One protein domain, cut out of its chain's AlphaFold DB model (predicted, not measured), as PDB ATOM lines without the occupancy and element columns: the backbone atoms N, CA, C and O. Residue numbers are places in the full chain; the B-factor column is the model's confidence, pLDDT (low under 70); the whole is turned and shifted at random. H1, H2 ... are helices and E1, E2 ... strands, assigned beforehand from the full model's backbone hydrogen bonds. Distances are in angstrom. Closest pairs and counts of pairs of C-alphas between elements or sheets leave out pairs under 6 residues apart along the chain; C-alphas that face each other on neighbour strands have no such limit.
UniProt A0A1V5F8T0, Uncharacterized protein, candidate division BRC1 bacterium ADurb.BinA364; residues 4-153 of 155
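AT A GLANCE: This is residues 4 to 153 of the 155 residues of an uncharacterized protein of candidate division BRC1 bacterium ADurb.BinA364 (UniProt A0A1V5F8T0). A two-stranded parallel pair, E1 and E2, sits near the middle between the short helix H2 and the helix H5; the longest helix, H1, lies at one end beyond H2, and H3 and H4 make a separate pair of helices at the other end. Long stretches without named elements run between these parts, and residues 30 to 46 fold back on themselves between E1 and H2. The printed part has 150 residues, with five named helices and two named strands in the order H1, E1, H2, E2, H3, H4, H5. The class is mostly helix, though under half of the residues are in named elements. The whole is compact, with a radius of gyration of the C-alphas of 16.5 A and spans of 46 by 38 by 37 A.

IN THESE COORDINATES: H1, residues 4 to 21, begins at C-alpha 4 (10.122, -0.099, -9.124) and is 25.7 A long. E1 is residues 27 to 29, H2 residues 47 to 51, and E2 residues 56 to 58. H3, residues 86 to 99, is 20.1 A long and begins at C-alpha 86 (-0.272, -30.401, -36.109). H4, residues 121 to 133, is 18.5 A long. H5, residues 143 to 151, is 11.7 A long and ends at C-alpha 151 (-3.468, -22.533, -7.271).

HOW THE PARTS SIT: E1 and E2 are parallel neighbours at 17 degrees; N 28 and O 56 are 2.8 A apart, and N 58 and O 28 are 2.9 A apart, both within hydrogen-bond range. E1, H2 and E2 form a strand-helix-strand unit, two parallel neighbour strands with a helix between them in the chain, and its crossover is right-handed. The closest C-alphas of H2 and E2, those of Val 50 and Gly 57, are 6.4 A apart. The closest C-alphas of E2 and H5, those of Val 56 and Gly 147, are 6.1 A apart. H1 and H2 are close but not clearly touching, with the closest C-alphas, those of Ala 7 and Leu 49, 6.3 A apart. H3 touches H4 with residues 86 to 89 alone; the closest C-alphas, those of Leu 86 and Lys 123, are 7.0 A apart. H3 and H4 run the same way at a shallow tilt of 33 degrees, only just short of steep. H4 and H5 are apart. In H1, H2, H3, H4 and H5 every O i to N i+4 pair is within hydrogen-bond range.

THE WHOLE: The two C-alphas farthest apart, those of Ala 41 and Lys 133, are 50.8 A from each other. The printed part has no cut. The links E1 to H2, E2 to H3 and H3 to H4 are long, with 17, 27 and 21 residues. The mean pLDDT of the printed part is 96.4, and no printed residue is under 70.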
ATOM      1  N   GLU A   4      11.118  -1.119  -9.463       98.25
ATOM      2  CA  GLU A   4      10.122  -0.099  -9.124       98.25
ATOM      3  C   GLU A   4       9.439   0.445 -10.384       98.25
ATOM      4  O   GLU A   4       8.220   0.594 -10.421       98.25
ATOM      5  N   GLN A   5      10.215   0.696 -11.446       98.25
ATOM      6  CA  GLN A   5       9.666   1.111 -12.739       98.25
ATOM      7  C   GLN A   5       8.771   0.019 -13.340       98.25
ATOM      8  O   GLN A   5       7.691   0.328 -13.833       98.25
ATOM      9  N   MET A   6       9.189  -1.249 -13.253       98.31
ATOM     10  CA  MET A   6       8.405  -2.378 -13.753       98.31
ATOM     11  C   MET A   6       7.110  -2.567 -12.959       98.31
ATOM     12  O   MET A   6       6.061  -2.764 -13.560       98.31
ATOM     13  N   ALA A   7       7.157  -2.457 -11.628       98.56
ATOM     14  CA  ALA A   7       5.975  -2.508 -10.770       98.56
ATOM     15  C   ALA A   7       4.951  -1.441 -11.182       98.56
ATOM     16  O   ALA A   7       3.793  -1.762 -11.444       98.56
ATOM     17  N   GLN A   8       5.405  -0.192 -11.340       98.56
ATOM     18  CA  GLN A   8       4.549   0.901 -11.790       98.56
ATOM     19  C   GLN A   8       3.966   0.639 -13.186       98.56
ATOM     20  O   GLN A   8       2.806   0.967 -13.430       98.56
ATOM     21  N   GLU A   9       4.741   0.061 -14.105       98.06
ATOM     22  CA  GLU A   9       4.268  -0.266 -15.451       98.06
ATOM     23  C   GLU A   9       3.198  -1.365 -15.434       98.06
ATOM     24  O   GLU A   9       2.161  -1.200 -16.076       98.06
ATOM     25  N   LEU A  10       3.383  -2.425 -14.634       98.12
ATOM     26  CA  LEU A  10       2.377  -3.476 -14.431       98.12
ATOM     27  C   LEU A  10       1.064  -2.903 -13.879       98.12
ATOM     28  O   LEU A  10      -0.018  -3.223 -14.383       98.12
ATOM     29  N   ASP A  11       1.156  -2.034 -12.871       98.44
ATOM     30  CA  ASP A  11      -0.007  -1.425 -12.222       98.44
ATOM     31  C   ASP A  11      -0.730  -0.451 -13.167       98.44
ATOM     32  O   ASP A  11      -1.955  -0.492 -13.303       98.44
ATOM     33  N   SER A  12       0.028   0.375 -13.897       98.25
ATOM     34  CA  SER A  12      -0.524   1.353 -14.842       98.25
ATOM     35  C   SER A  12      -1.174   0.675 -16.050       98.25
ATOM     36  O   SER A  12      -2.261   1.074 -16.466       98.25
ATOM     37  N   ALA A  13      -0.549  -0.374 -16.595       97.62
ATOM     38  CA  ALA A  13      -1.108  -1.150 -17.698       97.62
ATOM     39  C   ALA A  13      -2.399  -1.870 -17.283       97.62
ATOM     40  O   ALA A  13      -3.377  -1.864 -18.032       97.62
ATOM     41  N   SER A  14      -2.433  -2.432 -16.072       97.94
ATOM     42  CA  SER A  14      -3.636  -3.081 -15.540       97.94
ATOM     43  C   SER A  14      -4.791  -2.091 -15.380       97.94
ATOM     44  O   SER A  14      -5.903  -2.381 -15.818       97.94
ATOM     45  N   ALA A  15      -4.525  -0.901 -14.830       98.31
ATOM     46  CA  ALA A  15      -5.523   0.160 -14.692       98.31
ATOM     47  C   ALA A  15      -6.017   0.689 -16.051       98.31
ATOM     48  O   ALA A  15      -7.206   0.970 -16.219       98.31
ATOM     49  N   ALA A  16      -5.122   0.800 -17.037       98.31
ATOM     50  CA  ALA A  16      -5.489   1.189 -18.394       98.31
ATOM     51  C   ALA A  16      -6.405   0.144 -19.052       98.31
ATOM     52  O   ALA A  16      -7.435   0.515 -19.615       98.31
ATOM     53  N   LEU A  17      -6.083  -1.150 -18.941       97.50
ATOM     54  CA  LEU A  17      -6.929  -2.234 -19.454       97.50
ATOM     55  C   LEU A  17      -8.296  -2.271 -18.760       97.50
ATOM     56  O   LEU A  17      -9.312  -2.401 -19.438       97.50
ATOM     57  N   GLU A  18      -8.334  -2.079 -17.442       97.94
ATOM     58  CA  GLU A  18      -9.581  -2.000 -16.676       97.94
ATOM     59  C   GLU A  18     -10.444  -0.808 -17.119       97.94
ATOM     60  O   GLU A  18     -11.645  -0.959 -17.330       97.94
ATOM     61  N   THR A  19      -9.830   0.351 -17.363       98.44
ATOM     62  CA  THR A  19     -10.525   1.550 -17.864       98.44
ATOM     63  C   THR A  19     -11.067   1.354 -19.283       98.44
ATOM     64  O   THR A  19     -12.181   1.777 -19.583       98.44
ATOM     65  N   LEU A  20     -10.283   0.732 -20.170       98.19
ATOM     66  CA  LEU A  20     -10.633   0.563 -21.584       98.19
ATOM     67  C   LEU A  20     -11.645  -0.562 -21.823       98.19
ATOM     68  O   LEU A  20     -12.480  -0.445 -22.717       98.19
ATOM     69  N   LEU A  21     -11.548  -1.655 -21.065       97.38
ATOM     70  CA  LEU A  21     -12.290  -2.894 -21.322       97.38
ATOM     71  C   LEU A  21     -13.298  -3.240 -20.219       97.38
ATOM     72  O   LEU A  21     -14.074  -4.179 -20.385       97.38
ATOM     73  N   GLY A  22     -13.289  -2.521 -19.092       97.12
ATOM     74  CA  GLY A  22     -14.159  -2.788 -17.942       97.12
ATOM     75  C   GLY A  22     -13.797  -4.056 -17.162       97.12
ATOM     76  O   GLY A  22     -14.562  -4.483 -16.301       97.12
ATOM     77  N   VAL A  23     -12.654  -4.677 -17.466       95.31
ATOM     78  CA  VAL A  23     -12.180  -5.907 -16.824       95.31
ATOM     79  C   VAL A  23     -10.729  -5.755 -16.396       95.31
ATOM     80  O   VAL A  23      -9.868  -5.357 -17.182       95.31
ATOM     81  N   ARG A  24     -10.441  -6.099 -15.140       95.62
ATOM     82  CA  ARG A  24      -9.075  -6.098 -14.622       95.62
ATOM     83  C   ARG A  24      -8.345  -7.371 -15.069       95.62
ATOM     84  O   ARG A  24      -8.864  -8.465 -14.828       95.62
ATOM     85  N   PRO A  25      -7.156  -7.276 -15.694       96.81
ATOM     86  CA  PRO A  25      -6.397  -8.459 -16.081       96.81
ATOM     87  C   PRO A  25      -5.985  -9.266 -14.844       96.81
ATOM     88  O   PRO A  25      -5.551  -8.713 -13.836       96.81
ATOM     89  N   ARG A  26      -6.124 -10.591 -14.930       98.06
ATOM     90  CA  ARG A  26      -5.799 -11.543 -13.849       98.06
ATOM     91  C   ARG A  26      -4.616 -12.450 -14.181       98.06
ATOM     92  O   ARG A  26      -4.135 -13.163 -13.308       98.06
ATOM     93  N   THR A  27      -4.143 -12.415 -15.421       98.25
ATOM     94  CA  THR A  27      -2.990 -13.176 -15.911       98.25
ATOM     95  C   THR A  27      -2.020 -12.250 -16.632       98.25
ATOM     96  O   THR A  27      -2.440 -11.242 -17.202       98.25
ATOM     97  N   PHE A  28      -0.750 -12.631 -16.672       98.31
ATOM     98  CA  PHE A  28       0.326 -11.907 -17.333       98.31
ATOM     99  C   PHE A  28       0.999 -12.770 -18.409       98.31
ATOM    100  O   PHE A  28       1.013 -13.998 -18.321       98.31
ATOM    101  N   ALA A  29       1.563 -12.129 -19.432       97.19
ATOM    102  CA  ALA A  29       2.361 -12.789 -20.459       97.19
ATOM    103  C   ALA A  29       3.704 -12.073 -20.604       97.19
ATOM    104  O   ALA A  29       3.742 -10.890 -20.947       97.19
ATOM    105  N   TYR A  30       4.802 -12.792 -20.365       97.00
ATOM    106  CA  TYR A  30       6.149 -12.243 -20.507       97.00
ATOM    107  C   TYR A  30       6.445 -11.947 -21.979       97.00
ATOM    108  O   TYR A  30       6.372 -12.827 -22.841       97.00
ATOM    109  N   THR A  31       6.796 -10.698 -22.290       89.44
ATOM    110  CA  THR A  31       7.102 -10.286 -23.664       89.44
ATOM    111  C   THR A  31       8.384 -10.969 -24.135       89.44
ATOM    112  O   THR A  31       9.453 -10.804 -23.548       89.44
ATOM    113  N   CYS A  32       8.267 -11.796 -25.175       87.12
ATOM    114  CA  CYS A  32       9.343 -12.670 -25.660       87.12
ATOM    115  C   CYS A  32       9.959 -13.586 -24.577       87.12
ATOM    116  O   CYS A  32      11.118 -13.971 -24.712       87.12
ATOM    117  N   GLY A  33       9.222 -13.890 -23.502       91.25
ATOM    118  CA  GLY A  33       9.724 -14.670 -22.363       91.25
ATOM    119  C   GLY A  33      10.726 -13.932 -21.464       91.25
ATOM    120  O   GLY A  33      11.377 -14.524 -20.608       91.25
ATOM    121  N   ASN A  34      10.896 -12.615 -21.632       95.31
ATOM    122  CA  ASN A  34      11.835 -11.870 -20.801       95.31
ATOM    123  C   ASN A  34      11.250 -11.592 -19.411       95.31
ATOM    124  O   ASN A  34      10.422 -10.696 -19.261       95.31
ATOM    125  N   SER A  35      11.744 -12.288 -18.390       97.06
ATOM    126  CA  SER A  35      11.320 -12.170 -16.987       97.06
ATOM    127  C   SER A  35      12.265 -11.341 -16.102       97.06
ATOM    128  O   SER A  35      12.144 -11.344 -14.873       97.06
ATOM    129  N   PHE A  36      13.184 -10.577 -16.709       97.94
ATOM    130  CA  PHE A  36      14.180  -9.772 -16.002       97.94
ATOM    131  C   PHE A  36      14.183  -8.286 -16.392       97.94
ATOM    132  O   PHE A  36      13.819  -7.893 -17.502       97.94
ATOM    133  N   VAL A  37      14.658  -7.458 -15.460       98.00
ATOM    134  CA  VAL A  37      14.968  -6.033 -15.636       98.00
ATOM    135  C   VAL A  37      16.414  -5.739 -15.232       98.00
ATOM    136  O   VAL A  37      17.117  -6.579 -14.666       98.00
ATOM    137  N   GLY A  38      16.871  -4.515 -15.499       97.12
ATOM    138  CA  GLY A  38      18.242  -4.101 -15.212       97.12
ATOM    139  C   GLY A  38      19.269  -4.680 -16.190       97.12
ATOM    140  O   GLY A  38      18.938  -5.129 -17.284       97.12
ATOM    141  N   ARG A  39      20.553  -4.582 -15.831       96.88
ATOM    142  CA  ARG A  39      21.686  -5.065 -16.642       96.88
ATOM    143  C   ARG A  39      22.903  -5.355 -15.766       96.88
ATOM    144  O   ARG A  39      23.086  -4.699 -14.738       96.88
ATOM    145  N   GLY A  40      23.753  -6.287 -16.197       96.25
ATOM    146  CA  GLY A  40      24.982  -6.650 -15.479       96.25
ATOM    147  C   GLY A  40      24.702  -7.048 -14.028       96.25
ATOM    148  O   GLY A  40      23.759  -7.786 -13.757       96.25
ATOM    149  N   ALA A  41      25.465  -6.502 -13.078       96.94
ATOM    150  CA  ALA A  41      25.286  -6.767 -11.644       96.94
ATOM    151  C   ALA A  41      23.895  -6.379 -11.091       96.94
ATOM    152  O   ALA A  41      23.504  -6.847 -10.020       96.94
ATOM    153  N   ASN A  42      23.130  -5.564 -11.827       96.00
ATOM    154  CA  ASN A  42      21.772  -5.142 -11.482       96.00
ATOM    155  C   ASN A  42      20.685  -5.928 -12.237       96.00
ATOM    156  O   ASN A  42      19.533  -5.509 -12.227       96.00
ATOM    157  N   HIS A  43      21.023  -7.027 -12.920       97.69
ATOM    158  CA  HIS A  43      20.038  -7.913 -13.545       97.69
ATOM    159  C   HIS A  43      19.189  -8.589 -12.457       97.69
ATOM    160  O   HIS A  43      19.736  -9.212 -11.541       97.69
ATOM    161  N   ARG A  44      17.867  -8.402 -12.493       98.12
ATOM    162  CA  ARG A  44      16.932  -8.872 -11.458       98.12
ATOM    163  C   ARG A  44      15.684  -9.455 -12.100       98.12
ATOM    164  O   ARG A  44      15.156  -8.865 -13.037       98.12
ATOM    165  N   SER A  45      15.223 -10.589 -11.579       98.25
ATOM    166  CA  SER A  45      13.933 -11.158 -11.967       98.25
ATOM    167  C   SER A  45      12.807 -10.262 -11.459       98.25
ATOM    168  O   SER A  45      12.857  -9.808 -10.315       98.25
ATOM    169  N   TYR A  46      11.803 -10.018 -12.301       98.38
ATOM    170  CA  TYR A  46      10.561  -9.356 -11.900       98.38
ATOM    171  C   TYR A  46       9.390 -10.338 -11.742       98.38
ATOM    172  O   TYR A  46       8.261  -9.905 -11.525       98.38
ATOM    173  N   VAL A  47       9.650 -11.652 -11.781       98.69
ATOM    174  CA  VAL A  47       8.654 -12.699 -11.483       98.69
ATOM    175  C   VAL A  47       7.942 -12.475 -10.141       98.69
ATOM    176  O   VAL A  47       6.718 -12.564 -10.130       98.69
ATOM    177  N   PRO A  48       8.619 -12.071  -9.043       98.69
ATOM    178  CA  PRO A  48       7.920 -11.780  -7.789       98.69
ATOM    179  C   PRO A  48       6.847 -10.687  -7.919       98.69
ATOM    180  O   PRO A  48       5.768 -10.815  -7.353       98.69
ATOM    181  N   LEU A  49       7.089  -9.652  -8.735       98.62
ATOM    182  CA  LEU A  49       6.098  -8.595  -8.969       98.62
ATOM    183  C   LEU A  49       4.863  -9.120  -9.710       98.62
ATOM    184  O   LEU A  49       3.761  -8.620  -9.488       98.62
ATOM    185  N   VAL A  50       5.053 -10.106 -10.593       98.62
ATOM    186  CA  VAL A  50       3.965 -10.791 -11.300       98.62
ATOM    187  C   VAL A  50       3.187 -11.685 -10.334       98.62
ATOM    188  O   VAL A  50       1.960 -11.613 -10.329       98.62
ATOM    189  N   ALA A  51       3.874 -12.434  -9.466       98.38
ATOM    190  CA  ALA A  51       3.258 -13.281  -8.440       98.38
ATOM    191  C   ALA A  51       2.357 -12.494  -7.468       98.38
ATOM    192  O   ALA A  51       1.304 -12.970  -7.062       98.38
ATOM    193  N   GLU A  52       2.740 -11.261  -7.122       98.25
ATOM    194  CA  GLU A  52       1.943 -10.375  -6.258       98.25
ATOM    195  C   GLU A  52       0.636  -9.882  -6.907       98.25
ATOM    196  O   GLU A  52      -0.269  -9.429  -6.204       98.25
ATOM    197  N   ARG A  53       0.543  -9.896  -8.245       98.12
ATOM    198  CA  ARG A  53      -0.487  -9.162  -9.007       98.12
ATOM    199  C   ARG A  53      -1.396 -10.054  -9.842       98.12
ATOM    200  O   ARG A  53      -2.547  -9.688 -10.085       98.12
ATOM    201  N   PHE A  54      -0.894 -11.192 -10.307       98.56
ATOM    202  CA  PHE A  54      -1.569 -12.054 -11.270       98.56
ATOM    203  C   PHE A  54      -1.621 -13.492 -10.759       98.56
ATOM    204  O   PHE A  54      -0.721 -13.948 -10.068       98.56
ATOM    205  N   VAL A  55      -2.673 -14.218 -11.139       98.31
ATOM    206  CA  VAL A  55      -2.817 -15.647 -10.815       98.31
ATOM    207  C   VAL A  55      -1.785 -16.473 -11.572       98.31
ATOM    208  O   VAL A  55      -1.217 -17.406 -11.023       98.31
ATOM    209  N   VAL A  56      -1.564 -16.133 -12.845       98.62
ATOM    210  CA  VAL A  56      -0.613 -16.827 -13.714       98.62
ATOM    211  C   VAL A  56       0.183 -15.814 -14.518       98.62
ATOM    212  O   VAL A  56      -0.408 -14.939 -15.152       98.62
ATOM    213  N   GLY A  57       1.502 -15.967 -14.546       98.25
ATOM    214  CA  GLY A  57       2.391 -15.356 -15.525       98.25
ATOM    215  C   GLY A  57       2.897 -16.425 -16.485       98.25
ATOM    216  O   GLY A  57       3.635 -17.308 -16.067       98.25
ATOM    217  N   ARG A  58       2.507 -16.375 -17.766       96.94
ATOM    218  CA  ARG A  58       2.966 -17.352 -18.767       96.94
ATOM    219  C   ARG A  58       4.229 -16.864 -19.478       96.94
ATOM    220  O   ARG A  58       4.229 -15.771 -20.055       96.94
ATOM    221  N   ASP A  59       5.282 -17.674 -19.426       95.75
ATOM    222  CA  ASP A  59       6.547 -17.496 -20.147       95.75
ATOM    223  C   ASP A  59       6.361 -17.741 -21.658       95.75
ATOM    224  O   ASP A  59       5.234 -17.883 -22.128       95.75
ATOM    225  N   ALA A  60       7.420 -17.782 -22.460       93.44
ATOM    226  CA  ALA A  60       7.354 -18.101 -23.884       93.44
ATOM    227  C   ALA A  60       8.477 -19.051 -24.314       93.44
ATOM    228  O   ALA A  60       9.531 -19.099 -23.693       93.44
ATOM    229  N   PHE A  61       8.263 -19.750 -25.433       92.75
ATOM    230  CA  PHE A  61       9.280 -20.574 -26.106       92.75
ATOM    231  C   PHE A  61       9.869 -21.703 -25.246       92.75
ATOM    232  O   PHE A  61      11.030 -22.073 -25.412       92.75
ATOM    233  N   ASN A  62       9.068 -22.256 -24.338       93.44
ATOM    234  CA  ASN A  62       9.455 -23.404 -23.530       93.44
ATOM    235  C   ASN A  62       9.228 -24.724 -24.296       93.44
ATOM    236  O   ASN A  62       8.612 -24.739 -25.365       93.44
ATOM    237  N   GLU A  63       9.718 -25.838 -23.750       88.88
ATOM    238  CA  GLU A  63       9.760 -27.131 -24.454       88.88
ATOM    239  C   GLU A  63       8.921 -28.232 -23.790       88.88
ATOM    240  O   GLU A  63       8.688 -29.275 -24.406       88.88
ATOM    241  N   CYS A  64       8.441 -28.018 -22.561       88.75
ATOM    242  CA  CYS A  64       7.713 -29.022 -21.786       88.75
ATOM    243  C   CYS A  64       6.416 -28.489 -21.158       88.75
ATOM    244  O   CYS A  64       6.233 -27.288 -20.954       88.75
ATOM    245  N   ALA A  65       5.503 -29.416 -20.861       95.44
ATOM    246  CA  ALA A  65       4.296 -29.137 -20.092       95.44
ATOM    247  C   ALA A  65       4.641 -28.761 -18.641       95.44
ATOM    248  O   ALA A  65       5.645 -29.210 -18.091       95.44
ATOM    249  N   ASN A  66       3.766 -27.984 -18.009       97.94
ATOM    250  CA  ASN A  66       3.856 -27.687 -16.586       97.94
ATOM    251  C   ASN A  66       3.422 -28.907 -15.774       97.94
ATOM    252  O   ASN A  66       2.401 -29.512 -16.093       97.94
ATOM    253  N   ASP A  67       4.138 -29.225 -14.698       97.06
ATOM    254  CA  ASP A  67       3.629 -30.124 -13.661       97.06
ATOM    255  C   ASP A  67       2.689 -29.326 -12.739       97.06
ATOM    256  O   ASP A  67       3.167 -28.426 -12.043       97.06
ATOM    257  N   PRO A  68       1.373 -29.612 -12.701       96.94
ATOM    258  CA  PRO A  68       0.430 -28.843 -11.897       96.94
ATOM    259  C   PRO A  68       0.743 -28.841 -10.397       96.94
ATOM    260  O   PRO A  68       0.335 -27.917  -9.702       96.94
ATOM    261  N   LEU A  69       1.457 -29.842  -9.876       95.88
ATOM    262  CA  LEU A  69       1.782 -29.924  -8.449       95.88
ATOM    263  C   LEU A  69       2.984 -29.058  -8.055       95.88
ATOM    264  O   LEU A  69       3.125 -28.735  -6.878       95.88
ATOM    265  N   PHE A  70       3.838 -28.690  -9.016       95.38
ATOM    266  CA  PHE A  70       5.136 -28.066  -8.731       95.38
ATOM    267  C   PHE A  70       5.461 -26.829  -9.571       95.38
ATOM    268  O   PHE A  70       6.444 -26.149  -9.275       95.38
ATOM    269  N   CYS A  71       4.706 -26.536 -10.631       96.81
ATOM    270  CA  CYS A  71       5.010 -25.395 -11.482       96.81
ATOM    271  C   CYS A  71       4.860 -24.068 -10.726       96.81
ATOM    272  O   CYS A  71       3.928 -23.877  -9.943       96.81
ATOM    273  N   ASP A  72       5.765 -23.132 -11.007       97.50
ATOM    274  CA  ASP A  72       5.623 -21.749 -10.565       97.50
ATOM    275  C   ASP A  72       4.560 -21.072 -11.433       97.50
ATOM    276  O   ASP A  72       4.793 -20.793 -12.610       97.50
ATOM    277  N   LEU A  73       3.379 -20.809 -10.869       98.31
ATOM    278  CA  LEU A  73       2.298 -20.153 -11.605       98.31
ATOM    279  C   LEU A  73       2.679 -18.744 -12.065       98.31
ATOM    280  O   LEU A  73       2.186 -18.296 -13.099       98.31
ATOM    281  N   ALA A  74       3.576 -18.051 -11.363       98.25
ATOM    282  CA  ALA A  74       4.057 -16.745 -11.793       98.25
ATOM    283  C   ALA A  74       5.026 -16.835 -12.983       98.25
ATOM    284  O   ALA A  74       5.260 -15.815 -13.622       98.25
ATOM    285  N   LEU A  75       5.542 -18.025 -13.313       97.75
ATOM    286  CA  LEU A  75       6.427 -18.293 -14.451       97.75
ATOM    287  C   LEU A  75       6.063 -19.624 -15.140       97.75
ATOM    288  O   LEU A  75       6.909 -20.487 -15.379       97.75
ATOM    289  N   ALA A  76       4.782 -19.802 -15.459       98.06
ATOM    290  CA  ALA A  76       4.284 -21.013 -16.096       98.06
ATOM    291  C   ALA A  76       4.828 -21.140 -17.529       98.06
ATOM    292  O   ALA A  76       4.746 -20.202 -18.329       98.06
ATOM    293  N   ALA A  77       5.338 -22.317 -17.882       97.19
ATOM    294  CA  ALA A  77       5.860 -22.612 -19.208       97.19
ATOM    295  C   ALA A  77       4.759 -22.504 -20.275       97.19
ATOM    296  O   ALA A  77       3.635 -22.982 -20.082       97.19
ATOM    297  N   SER A  78       5.090 -21.912 -21.426       96.94
ATOM    298  CA  SER A  78       4.229 -21.946 -22.609       96.94
ATOM    299  C   SER A  78       5.004 -22.290 -23.876       96.94
ATOM    300  O   SER A  78       6.182 -21.954 -24.022       96.94
ATOM    301  N   LEU A  79       4.324 -22.987 -24.781       96.50
ATOM    302  CA  LEU A  79       4.894 -23.582 -25.983       96.50
ATOM    303  C   LEU A  79       4.438 -22.785 -27.206       96.50
ATOM    304  O   LEU A  79       3.244 -22.506 -27.362       96.50
ATOM    305  N   ASP A  80       5.385 -22.429 -28.074       95.56
ATOM    306  CA  ASP A  80       5.120 -21.656 -29.292       95.56
ATOM    307  C   ASP A  80       4.375 -22.494 -30.341       95.56
ATOM    308  O   ASP A  80       4.886 -23.480 -30.883       95.56
ATOM    309  N   ALA A  81       3.145 -22.078 -30.631       95.38
ATOM    310  CA  ALA A  81       2.239 -22.713 -31.571       95.38
ATOM    311  C   ALA A  81       2.221 -22.048 -32.956       95.38
ATOM    312  O   ALA A  81       1.557 -22.583 -33.845       95.38
ATOM    313  N   ASP A  82       2.934 -20.936 -33.180       92.44
ATOM    314  CA  ASP A  82       2.868 -20.181 -34.436       92.44
ATOM    315  C   ASP A  82       3.152 -21.090 -35.646       92.44
ATOM    316  O   ASP A  82       2.307 -21.341 -36.510       92.44
ATOM    317  N   ARG A  83       4.352 -21.669 -35.698       86.88
ATOM    318  CA  ARG A  83       4.792 -22.508 -36.829       86.88
ATOM    319  C   ARG A  83       4.813 -23.997 -36.502       86.88
ATOM    320  O   ARG A  83       5.329 -24.784 -37.299       86.88
ATOM    321  N   ALA A  84       4.243 -24.388 -35.366       93.25
ATOM    322  CA  ALA A  84       4.159 -25.783 -34.972       93.25
ATOM    323  C   ALA A  84       3.315 -26.583 -35.981       93.25
ATOM    324  O   ALA A  84       2.235 -26.176 -36.430       93.25
ATOM    325  N   SER A  85       3.812 -27.760 -36.367       94.88
ATOM    326  CA  SER A  85       3.005 -28.698 -37.146       94.88
ATOM    327  C   SER A  85       1.868 -29.248 -36.275       94.88
ATOM    328  O   SER A  85       1.940 -29.226 -35.050       94.88
ATOM    329  N   LEU A  86       0.811 -29.791 -36.900       96.12
ATOM    330  CA  LEU A  86      -0.272 -30.401 -36.109       96.12
ATOM    331  C   LEU A  86       0.254 -31.609 -35.322       96.12
ATOM    332  O   LEU A  86      -0.091 -31.764 -34.163       96.12
ATOM    333  N   SER A  87       1.145 -32.396 -35.930       97.25
ATOM    334  CA  SER A  87       1.773 -33.540 -35.266       97.25
ATOM    335  C   SER A  87       2.696 -33.138 -34.117       97.25
ATOM    336  O   SER A  87       2.858 -33.911 -33.183       97.25
ATOM    337  N   GLN A  88       3.315 -31.952 -34.157       96.44
ATOM    338  CA  GLN A  88       4.079 -31.437 -33.020       96.44
ATOM    339  C   GLN A  88       3.151 -31.056 -31.863       96.44
ATOM    340  O   GLN A  88       3.435 -31.419 -30.726       96.44
ATOM    341  N   ILE A  89       2.038 -30.378 -32.158       96.94
ATOM    342  CA  ILE A  89       1.024 -30.034 -31.153       96.94
ATOM    343  C   ILE A  89       0.436 -31.297 -30.521       96.94
ATOM    344  O   ILE A  89       0.335 -31.376 -29.303       96.94
ATOM    345  N   GLU A  90       0.107 -32.298 -31.337       97.00
ATOM    346  CA  GLU A  90      -0.404 -33.588 -30.872       97.00
ATOM    347  C   GLU A  90       0.595 -34.297 -29.950       97.00
ATOM    348  O   GLU A  90       0.213 -34.683 -28.855       97.00
ATOM    349  N   ARG A  91       1.891 -34.329 -30.298       97.00
ATOM    350  CA  ARG A  91       2.930 -34.883 -29.410       97.00
ATOM    351  C   ARG A  91       3.018 -34.179 -28.059       97.00
ATOM    352  O   ARG A  91       3.189 -34.844 -27.046       97.00
ATOM    353  N   TRP A  92       2.934 -32.848 -28.032       97.50
ATOM    354  CA  TRP A  92       2.953 -32.104 -26.768       97.50
ATOM    355  C   TRP A  92       1.717 -32.389 -25.915       97.50
ATOM    356  O   TRP A  92       1.825 -32.487 -24.697       97.50
ATOM    357  N   ILE A  93       0.555 -32.546 -26.554       96.88
ATOM    358  CA  ILE A  93      -0.678 -32.953 -25.877       96.88
ATOM    359  C   ILE A  93      -0.534 -34.369 -25.311       96.88
ATOM    360  O   ILE A  93      -0.826 -34.570 -24.139       96.88
ATOM    361  N   ASP A  94      -0.063 -35.327 -26.112       96.88
ATOM    362  CA  ASP A  94       0.118 -36.719 -25.688       96.88
ATOM    363  C   ASP A  94       1.069 -36.817 -24.497       96.88
ATOM    364  O   ASP A  94       0.731 -37.434 -23.491       96.88
ATOM    365  N   GLN A  95       2.202 -36.116 -24.555       95.88
ATOM    366  CA  GLN A  95       3.145 -36.060 -23.443       95.88
ATOM    367  C   GLN A  95       2.500 -35.500 -22.169       95.88
ATOM    368  O   GLN A  95       2.742 -36.015 -21.083       95.88
ATOM    369  N   ALA A  96       1.683 -34.450 -22.280       96.38
ATOM    370  CA  ALA A  96       0.996 -33.876 -21.126       96.38
ATOM    371  C   ALA A  96      -0.067 -34.818 -20.555       96.38
ATOM    372  O   ALA A  96      -0.208 -34.916 -19.344       96.38
ATOM    373  N   VAL A  97      -0.786 -35.548 -21.405       96.75
ATOM    374  CA  VAL A  97      -1.723 -36.585 -20.961       96.75
ATOM    375  C   VAL A  97      -0.982 -37.695 -20.212       96.75
ATOM    376  O   VAL A  97      -1.403 -38.076 -19.122       96.75
ATOM    377  N   GLU A  98       0.139 -38.176 -20.753       96.38
ATOM    378  CA  GLU A  98       0.958 -39.228 -20.138       96.38
ATOM    379  C   GLU A  98       1.493 -38.828 -18.757       96.38
ATOM    380  O   GLU A  98       1.575 -39.669 -17.860       96.38
ATOM    381  N   THR A  99       1.846 -37.554 -18.569       95.00
ATOM    382  CA  THR A  99       2.423 -37.052 -17.313       95.00
ATOM    383  C   THR A  99       1.411 -36.400 -16.373       95.00
ATOM    384  O   THR A  99       1.783 -36.016 -15.266       95.00
ATOM    385  N   GLY A 100       0.146 -36.248 -16.779       96.00
ATOM    386  CA  GLY A 100      -0.830 -35.425 -16.053       96.00
ATOM    387  C   GLY A 100      -0.483 -33.927 -16.051       96.00
ATOM    388  O   GLY A 100      -0.853 -33.204 -15.127       96.00
ATOM    389  N   GLY A 101       0.262 -33.473 -17.057       97.06
ATOM    390  CA  GLY A 101       0.754 -32.112 -17.210       97.06
ATOM    391  C   GLY A 101      -0.280 -31.109 -17.731       97.06
ATOM    392  O   GLY A 101      -1.311 -31.452 -18.307       97.06
ATOM    393  N   TRP A 102       0.052 -29.827 -17.591       98.06
ATOM    394  CA  TRP A 102      -0.705 -28.701 -18.129       98.06
ATOM    395  C   TRP A 102       0.090 -27.963 -19.212       98.06
ATOM    396  O   TRP A 102       1.142 -27.370 -18.954       98.06
ATOM    397  N   VAL A 103      -0.428 -27.967 -20.441       97.94
ATOM    398  CA  VAL A 103       0.182 -27.265 -21.577       97.94
ATOM    399  C   VAL A 103      -0.518 -25.937 -21.823       97.94
ATOM    400  O   VAL A 103      -1.735 -25.881 -21.994       97.94
ATOM    401  N   ILE A 104       0.278 -24.874 -21.916       98.12
ATOM    402  CA  ILE A 104      -0.168 -23.564 -22.386       98.12
ATOM    403  C   ILE A 104       0.405 -23.356 -23.784       98.12
ATOM    404  O   ILE A 104       1.621 -23.312 -23.955       98.12
ATOM    405  N   PHE A 105      -0.457 -23.194 -24.784       97.00
ATOM    406  CA  PHE A 105      -0.025 -22.795 -26.123       97.00
ATOM    407  C   PHE A 105      -0.041 -21.274 -26.262       97.00
ATOM    408  O   PHE A 105      -1.020 -20.613 -25.905       97.00
ATOM    409  N   MET A 106       1.037 -20.722 -26.812       94.88
ATOM    410  CA  MET A 106       1.131 -19.316 -27.183       94.88
ATOM    411  C   MET A 106       1.212 -19.164 -28.701       94.88
ATOM    412  O   MET A 106       1.833 -19.968 -29.381       94.88
ATOM    413  N   ALA A 107       0.559 -18.136 -29.225       94.31
ATOM    414  CA  ALA A 107       0.699 -17.677 -30.600       94.31
ATOM    415  C   ALA A 107       0.644 -16.147 -30.586       94.31
ATOM    416  O   ALA A 107       0.029 -15.566 -29.683       94.31
ATOM    417  N   HIS A 108       1.289 -15.498 -31.551       94.06
ATOM    418  CA  HIS A 108       1.304 -14.032 -31.619       94.06
ATOM    419  C   HIS A 108       0.057 -13.476 -32.306       94.06
ATOM    420  O   HIS A 108      -0.467 -12.450 -31.881       94.06
ATOM    421  N   ASP A 109      -0.415 -14.150 -33.356       94.56
ATOM    422  CA  ASP A 109      -1.592 -13.734 -34.117       94.56
ATOM    423  C   ASP A 109      -2.204 -14.918 -34.882       94.56
ATOM    424  O   ASP A 109      -1.589 -15.982 -35.030       94.56
ATOM    425  N   VAL A 110      -3.416 -14.721 -35.398       95.12
ATOM    426  CA  VAL A 110      -4.150 -15.693 -36.204       95.12
ATOM    427  C   VAL A 110      -4.430 -15.113 -37.589       95.12
ATOM    428  O   VAL A 110      -5.268 -14.229 -37.750       95.12
ATOM    429  N   PHE A 111      -3.796 -15.675 -38.622       93.94
ATOM    430  CA  PHE A 111      -3.999 -15.244 -40.012       93.94
ATOM    431  C   PHE A 111      -4.643 -16.330 -40.888       93.94
ATOM    432  O   PHE A 111      -4.496 -17.525 -40.614       93.94
ATOM    433  N   PRO A 112      -5.340 -15.969 -41.986       93.25
ATOM    434  CA  PRO A 112      -5.899 -16.955 -42.916       93.25
ATOM    435  C   PRO A 112      -4.844 -17.907 -43.505       93.25
ATOM    436  O   PRO A 112      -5.087 -19.108 -43.626       93.25
ATOM    437  N   ALA A 113      -3.664 -17.374 -43.828       88.19
ATOM    438  CA  ALA A 113      -2.502 -18.118 -44.306       88.19
ATOM    439  C   ALA A 113      -1.333 -17.974 -43.324       88.19
ATOM    440  O   ALA A 113      -1.295 -17.037 -42.532       88.19
ATOM    441  N   LEU A 114      -0.376 -18.905 -43.380       82.88
ATOM    442  CA  LEU A 114       0.792 -18.876 -42.505       82.88
ATOM    443  C   LEU A 114       1.630 -17.615 -42.764       82.88
ATOM    444  O   LEU A 114       2.120 -17.416 -43.875       82.88
ATOM    445  N   ALA A 115       1.832 -16.814 -41.722       89.25
ATOM    446  CA  ALA A 115       2.718 -15.659 -41.725       89.25
ATOM    447  C   ALA A 115       3.797 -15.795 -40.637       89.25
ATOM    448  O   ALA A 115       3.818 -16.747 -39.850       89.25
ATOM    449  N   ARG A 116       4.736 -14.845 -40.609       90.75
ATOM    450  CA  ARG A 116       5.755 -14.773 -39.554       90.75
ATOM    451  C   ARG A 116       5.063 -14.535 -38.212       90.75
ATOM    452  O   ARG A 116       4.270 -13.609 -38.129       90.75
ATOM    453  N   GLN A 117       5.433 -15.319 -37.197       89.81
ATOM    454  CA  GLN A 117       4.859 -15.237 -35.850       89.81
ATOM    455  C   GLN A 117       3.325 -15.294 -35.885       89.81
ATOM    456  O   GLN A 117       2.644 -14.319 -35.591       89.81
ATOM    457  N   SER A 118       2.777 -16.395 -36.395       93.94
ATOM    458  CA  SER A 118       1.331 -16.592 -36.414       93.94
ATOM    459  C   SER A 118       0.966 -18.053 -36.544       93.94
ATOM    460  O   SER A 118       1.680 -18.795 -37.219       93.94
ATOM    461  N   ILE A 119      -0.198 -18.416 -36.013       95.56
ATOM    462  CA  ILE A 119      -0.885 -19.667 -36.316       95.56
ATOM    463  C   ILE A 119      -1.921 -19.421 -37.422       95.56
ATOM    464  O   ILE A 119      -2.630 -18.417 -37.433       95.56
ATOM    465  N   SER A 120      -2.041 -20.336 -38.389       95.50
ATOM    466  CA  SER A 120      -3.088 -20.188 -39.414       95.50
ATOM    467  C   SER A 120      -4.473 -20.545 -38.864       95.50
ATOM    468  O   SER A 120      -4.596 -21.482 -38.072       95.50
ATOM    469  N   VAL A 121      -5.534 -19.898 -39.361       96.38
ATOM    470  CA  VAL A 121      -6.940 -20.227 -39.027       96.38
ATOM    471  C   VAL A 121      -7.217 -21.719 -39.210       96.38
ATOM    472  O   VAL A 121      -7.824 -22.361 -38.350       96.38
ATOM    473  N   LYS A 122      -6.724 -22.306 -40.311       95.81
ATOM    474  CA  LYS A 122      -6.862 -23.745 -40.562       95.81
ATOM    475  C   LYS A 122      -6.211 -24.568 -39.449       95.81
ATOM    476  O   LYS A 122      -6.833 -25.508 -38.961       95.81
ATOM    477  N   LYS A 123      -4.974 -24.231 -39.060       95.62
ATOM    478  CA  LYS A 123      -4.228 -24.961 -38.025       95.62
ATOM    479  C   LYS A 123      -4.918 -24.858 -36.672       95.62
ATOM    480  O   LYS A 123      -5.132 -25.892 -36.052       95.62
ATOM    481  N   LEU A 124      -5.308 -23.653 -36.260       96.56
ATOM    482  CA  LEU A 124      -6.032 -23.441 -35.010       96.56
ATOM    483  C   LEU A 124      -7.332 -24.259 -34.986       96.56
ATOM    484  O   LEU A 124      -7.593 -24.978 -34.028       96.56
ATOM    485  N   GLY A 125      -8.096 -24.253 -36.084       97.38
ATOM    486  CA  GLY A 125      -9.299 -25.079 -36.213       97.38
ATOM    487  C   GLY A 125      -9.030 -26.590 -36.168       97.38
ATOM    488  O   GLY A 125      -9.833 -27.334 -35.607       97.38
ATOM    489  N   ASP A 126      -7.914 -27.060 -36.737       97.69
ATOM    490  CA  ASP A 126      -7.491 -28.464 -36.640       97.69
ATOM    491  C   ASP A 126      -7.174 -28.849 -35.181       97.69
ATOM    492  O   ASP A 126      -7.618 -29.903 -34.725       97.69
ATOM    493  N   VAL A 127      -6.494 -27.974 -34.430       97.25
ATOM    494  CA  VAL A 127      -6.198 -28.165 -32.996       97.25
ATOM    495  C   VAL A 127      -7.482 -28.188 -32.164       97.25
ATOM    496  O   VAL A 127      -7.680 -29.110 -31.377       97.25
ATOM    497  N   CYS A 128      -8.407 -27.249 -32.378       97.44
ATOM    498  CA  CYS A 128      -9.695 -27.250 -31.677       97.44
ATOM    499  C   CYS A 128     -10.491 -28.539 -31.933       97.44
ATOM    500  O   CYS A 128     -11.087 -29.090 -31.010       97.44
ATOM    501  N   ARG A 129     -10.489 -29.058 -33.171       98.31
ATOM    502  CA  ARG A 129     -11.141 -30.341 -33.497       98.31
ATOM    503  C   ARG A 129     -10.473 -31.528 -32.808       98.31
ATOM    504  O   ARG A 129     -11.185 -32.438 -32.390       98.31
ATOM    505  N   LEU A 130      -9.143 -31.536 -32.708       97.25
ATOM    506  CA  LEU A 130      -8.397 -32.558 -31.970       97.25
ATOM    507  C   LEU A 130      -8.806 -32.561 -30.488       97.25
ATOM    508  O   LEU A 130      -9.228 -33.597 -29.979       97.25
ATOM    509  N   LEU A 131      -8.779 -31.393 -29.838       97.25
ATOM    510  CA  LEU A 131      -9.147 -31.238 -28.425       97.25
ATOM    511  C   LEU A 131     -10.617 -31.609 -28.170       97.25
ATOM    512  O   LEU A 131     -10.916 -32.351 -27.240       97.25
ATOM    513  N   ALA A 132     -11.542 -31.199 -29.045       97.31
ATOM    514  CA  ALA A 132     -12.963 -31.532 -28.910       97.31
ATOM    515  C   ALA A 132     -13.248 -33.046 -28.987       97.31
ATOM    516  O   ALA A 132     -14.150 -33.550 -28.306       97.31
ATOM    517  N   LYS A 133     -12.482 -33.784 -29.803       97.81
ATOM    518  CA  LYS A 133     -12.575 -35.251 -29.888       97.81
ATOM    519  C   LYS A 133     -12.069 -35.945 -28.624       97.81
ATOM    520  O   LYS A 133     -12.563 -37.020 -28.312       97.81
ATOM    521  N   ARG A 134     -11.134 -35.323 -27.904       97.19
ATOM    522  CA  ARG A 134     -10.504 -35.848 -26.684       97.19
ATOM    523  C   ARG A 134     -11.010 -35.180 -25.401       97.19
ATOM    524  O   ARG A 134     -10.371 -35.284 -24.366       97.19
ATOM    525  N   ARG A 135     -12.175 -34.522 -25.431       96.38
ATOM    526  CA  ARG A 135     -12.735 -33.777 -24.281       96.38
ATOM    527  C   ARG A 135     -13.002 -34.617 -23.022       96.38
ATOM    528  O   ARG A 135     -13.199 -34.053 -21.957       96.38
ATOM    529  N   GLU A 136     -13.097 -35.939 -23.163       96.12
ATOM    530  CA  GLU A 136     -13.279 -36.866 -22.033       96.12
ATOM    531  C   GLU A 136     -11.963 -37.133 -21.289       96.12
ATOM    532  O   GLU A 136     -11.977 -37.552 -20.138       96.12
ATOM    533  N   GLU A 137     -10.833 -36.859 -21.940       96.00
ATOM    534  CA  GLU A 137      -9.475 -37.067 -21.437       96.00
ATOM    535  C   GLU A 137      -8.772 -35.737 -21.133       96.00
ATOM    536  O   GLU A 137      -7.978 -35.646 -20.203       96.00
ATOM    537  N   ILE A 138      -9.080 -34.688 -21.902       97.31
ATOM    538  CA  ILE A 138      -8.404 -33.392 -21.846       97.31
ATOM    539  C   ILE A 138      -9.395 -32.308 -21.439       97.31
ATOM    540  O   ILE A 138     -10.313 -31.961 -22.189       97.31
ATOM    541  N   TRP A 139      -9.139 -31.686 -20.292       97.69
ATOM    542  CA  TRP A 139      -9.770 -30.423 -19.937       97.69
ATOM    543  C   TRP A 139      -9.075 -29.272 -20.675       97.69
ATOM    544  O   TRP A 139      -7.891 -29.012 -20.481       97.69
ATOM    545  N   THR A 140      -9.811 -28.592 -21.556       97.75
ATOM    546  CA  THR A 140      -9.342 -27.387 -22.256       97.75
ATOM    547  C   THR A 140     -10.076 -26.169 -21.719       97.75
ATOM    548  O   THR A 140     -11.304 -26.137 -21.753       97.75
ATOM    549  N   ASP A 141      -9.331 -25.160 -21.276       97.62
ATOM    550  CA  ASP A 141      -9.890 -23.911 -20.758       97.62
ATOM    551  C   ASP A 141      -8.901 -22.745 -20.922       97.62
ATOM    552  O   ASP A 141      -7.811 -22.887 -21.482       97.62
ATOM    553  N   THR A 142      -9.289 -21.571 -20.436       97.62
ATOM    554  CA  THR A 142      -8.419 -20.401 -20.339       97.62
ATOM    555  C   THR A 142      -7.289 -20.622 -19.333       97.62
ATOM    556  O   THR A 142      -7.436 -21.342 -18.344       97.62
ATOM    557  N   VAL A 143      -6.168 -19.922 -19.537       98.19
ATOM    558  CA  VAL A 143      -5.034 -19.936 -18.595       98.19
ATOM    559  C   VAL A 143      -5.471 -19.551 -17.181       98.19
ATOM    560  O   VAL A 143      -4.989 -20.136 -16.217       98.19
ATOM    561  N   LEU A 144      -6.405 -18.601 -17.055       98.38
ATOM    562  CA  LEU A 144      -6.932 -18.180 -15.762       98.38
ATOM    563  C   LEU A 144      -7.694 -19.311 -15.061       98.38
ATOM    564  O   LEU A 144      -7.395 -19.598 -13.910       98.38
ATOM    565  N   ALA A 145      -8.636 -19.963 -15.748       98.56
ATOM    566  CA  ALA A 145      -9.474 -21.000 -15.145       98.56
ATOM    567  C   ALA A 145      -8.651 -22.206 -14.665       98.56
ATOM    568  O   ALA A 145      -8.828 -22.676 -13.539       98.56
ATOM    569  N   VAL A 146      -7.709 -22.677 -15.492       98.44
ATOM    570  CA  VAL A 146      -6.809 -23.772 -15.097       98.44
ATOM    571  C   VAL A 146      -5.854 -23.316 -13.992       98.44
ATOM    572  O   VAL A 146      -5.672 -24.029 -13.009       98.44
ATOM    573  N   GLY A 147      -5.303 -22.104 -14.103       98.31
ATOM    574  CA  GLY A 147      -4.419 -21.524 -13.095       98.31
ATOM    575  C   GLY A 147      -5.066 -21.401 -11.716       98.31
ATOM    576  O   GLY A 147      -4.461 -21.794 -10.727       98.31
ATOM    577  N   GLU A 148      -6.312 -20.927 -11.633       98.38
ATOM    578  CA  GLU A 148      -7.059 -20.847 -10.369       98.38
ATOM    579  C   GLU A 148      -7.343 -22.239  -9.786       98.38
ATOM    580  O   GLU A 148      -7.239 -22.441  -8.573       98.38
ATOM    581  N   TYR A 149      -7.658 -23.224 -10.635       98.31
ATOM    582  CA  TYR A 149      -7.859 -24.605 -10.193       98.31
ATOM    583  C   TYR A 149      -6.593 -25.211  -9.581       98.31
ATOM    584  O   TYR A 149      -6.683 -25.888  -8.549       98.31
ATOM    585  N   ILE A 150      -5.443 -24.960 -10.215       98.19
ATOM    586  CA  ILE A 150      -4.126 -25.410  -9.761       98.19
ATOM    587  C   ILE A 150      -3.726 -24.679  -8.476       98.19
ATOM    588  O   ILE A 150      -3.416 -25.340  -7.489       98.19
ATOM    589  N   ALA A 151      -3.819 -23.347  -8.439       97.00
ATOM    590  CA  ALA A 151      -3.468 -22.533  -7.271       97.00
ATOM    591  C   ALA A 151      -4.226 -22.959  -6.003       97.00
ATOM    592  O   ALA A 151      -3.678 -22.940  -4.909       97.00
ATOM    593  N   ALA A 152      -5.484 -23.385  -6.144       97.44
ATOM    594  CA  ALA A 152      -6.295 -23.867  -5.027       97.44
ATOM    595  C   ALA A 152      -5.894 -25.265  -4.500       97.44
ATOM    596  O   ALA A 152      -6.490 -25.736  -3.530       97.44
ATOM    597  N   ARG A 153      -4.966 -25.965  -5.167       96.06
ATOM    598  CA  ARG A 153      -4.578 -27.364  -4.892       96.06
ATOM    599  C   ARG A 153      -3.074 -27.584  -4.770       96.06
ATOM    600  O   ARG A 153      -2.677 -28.658  -4.321       96.06
TER     601      ARG A 153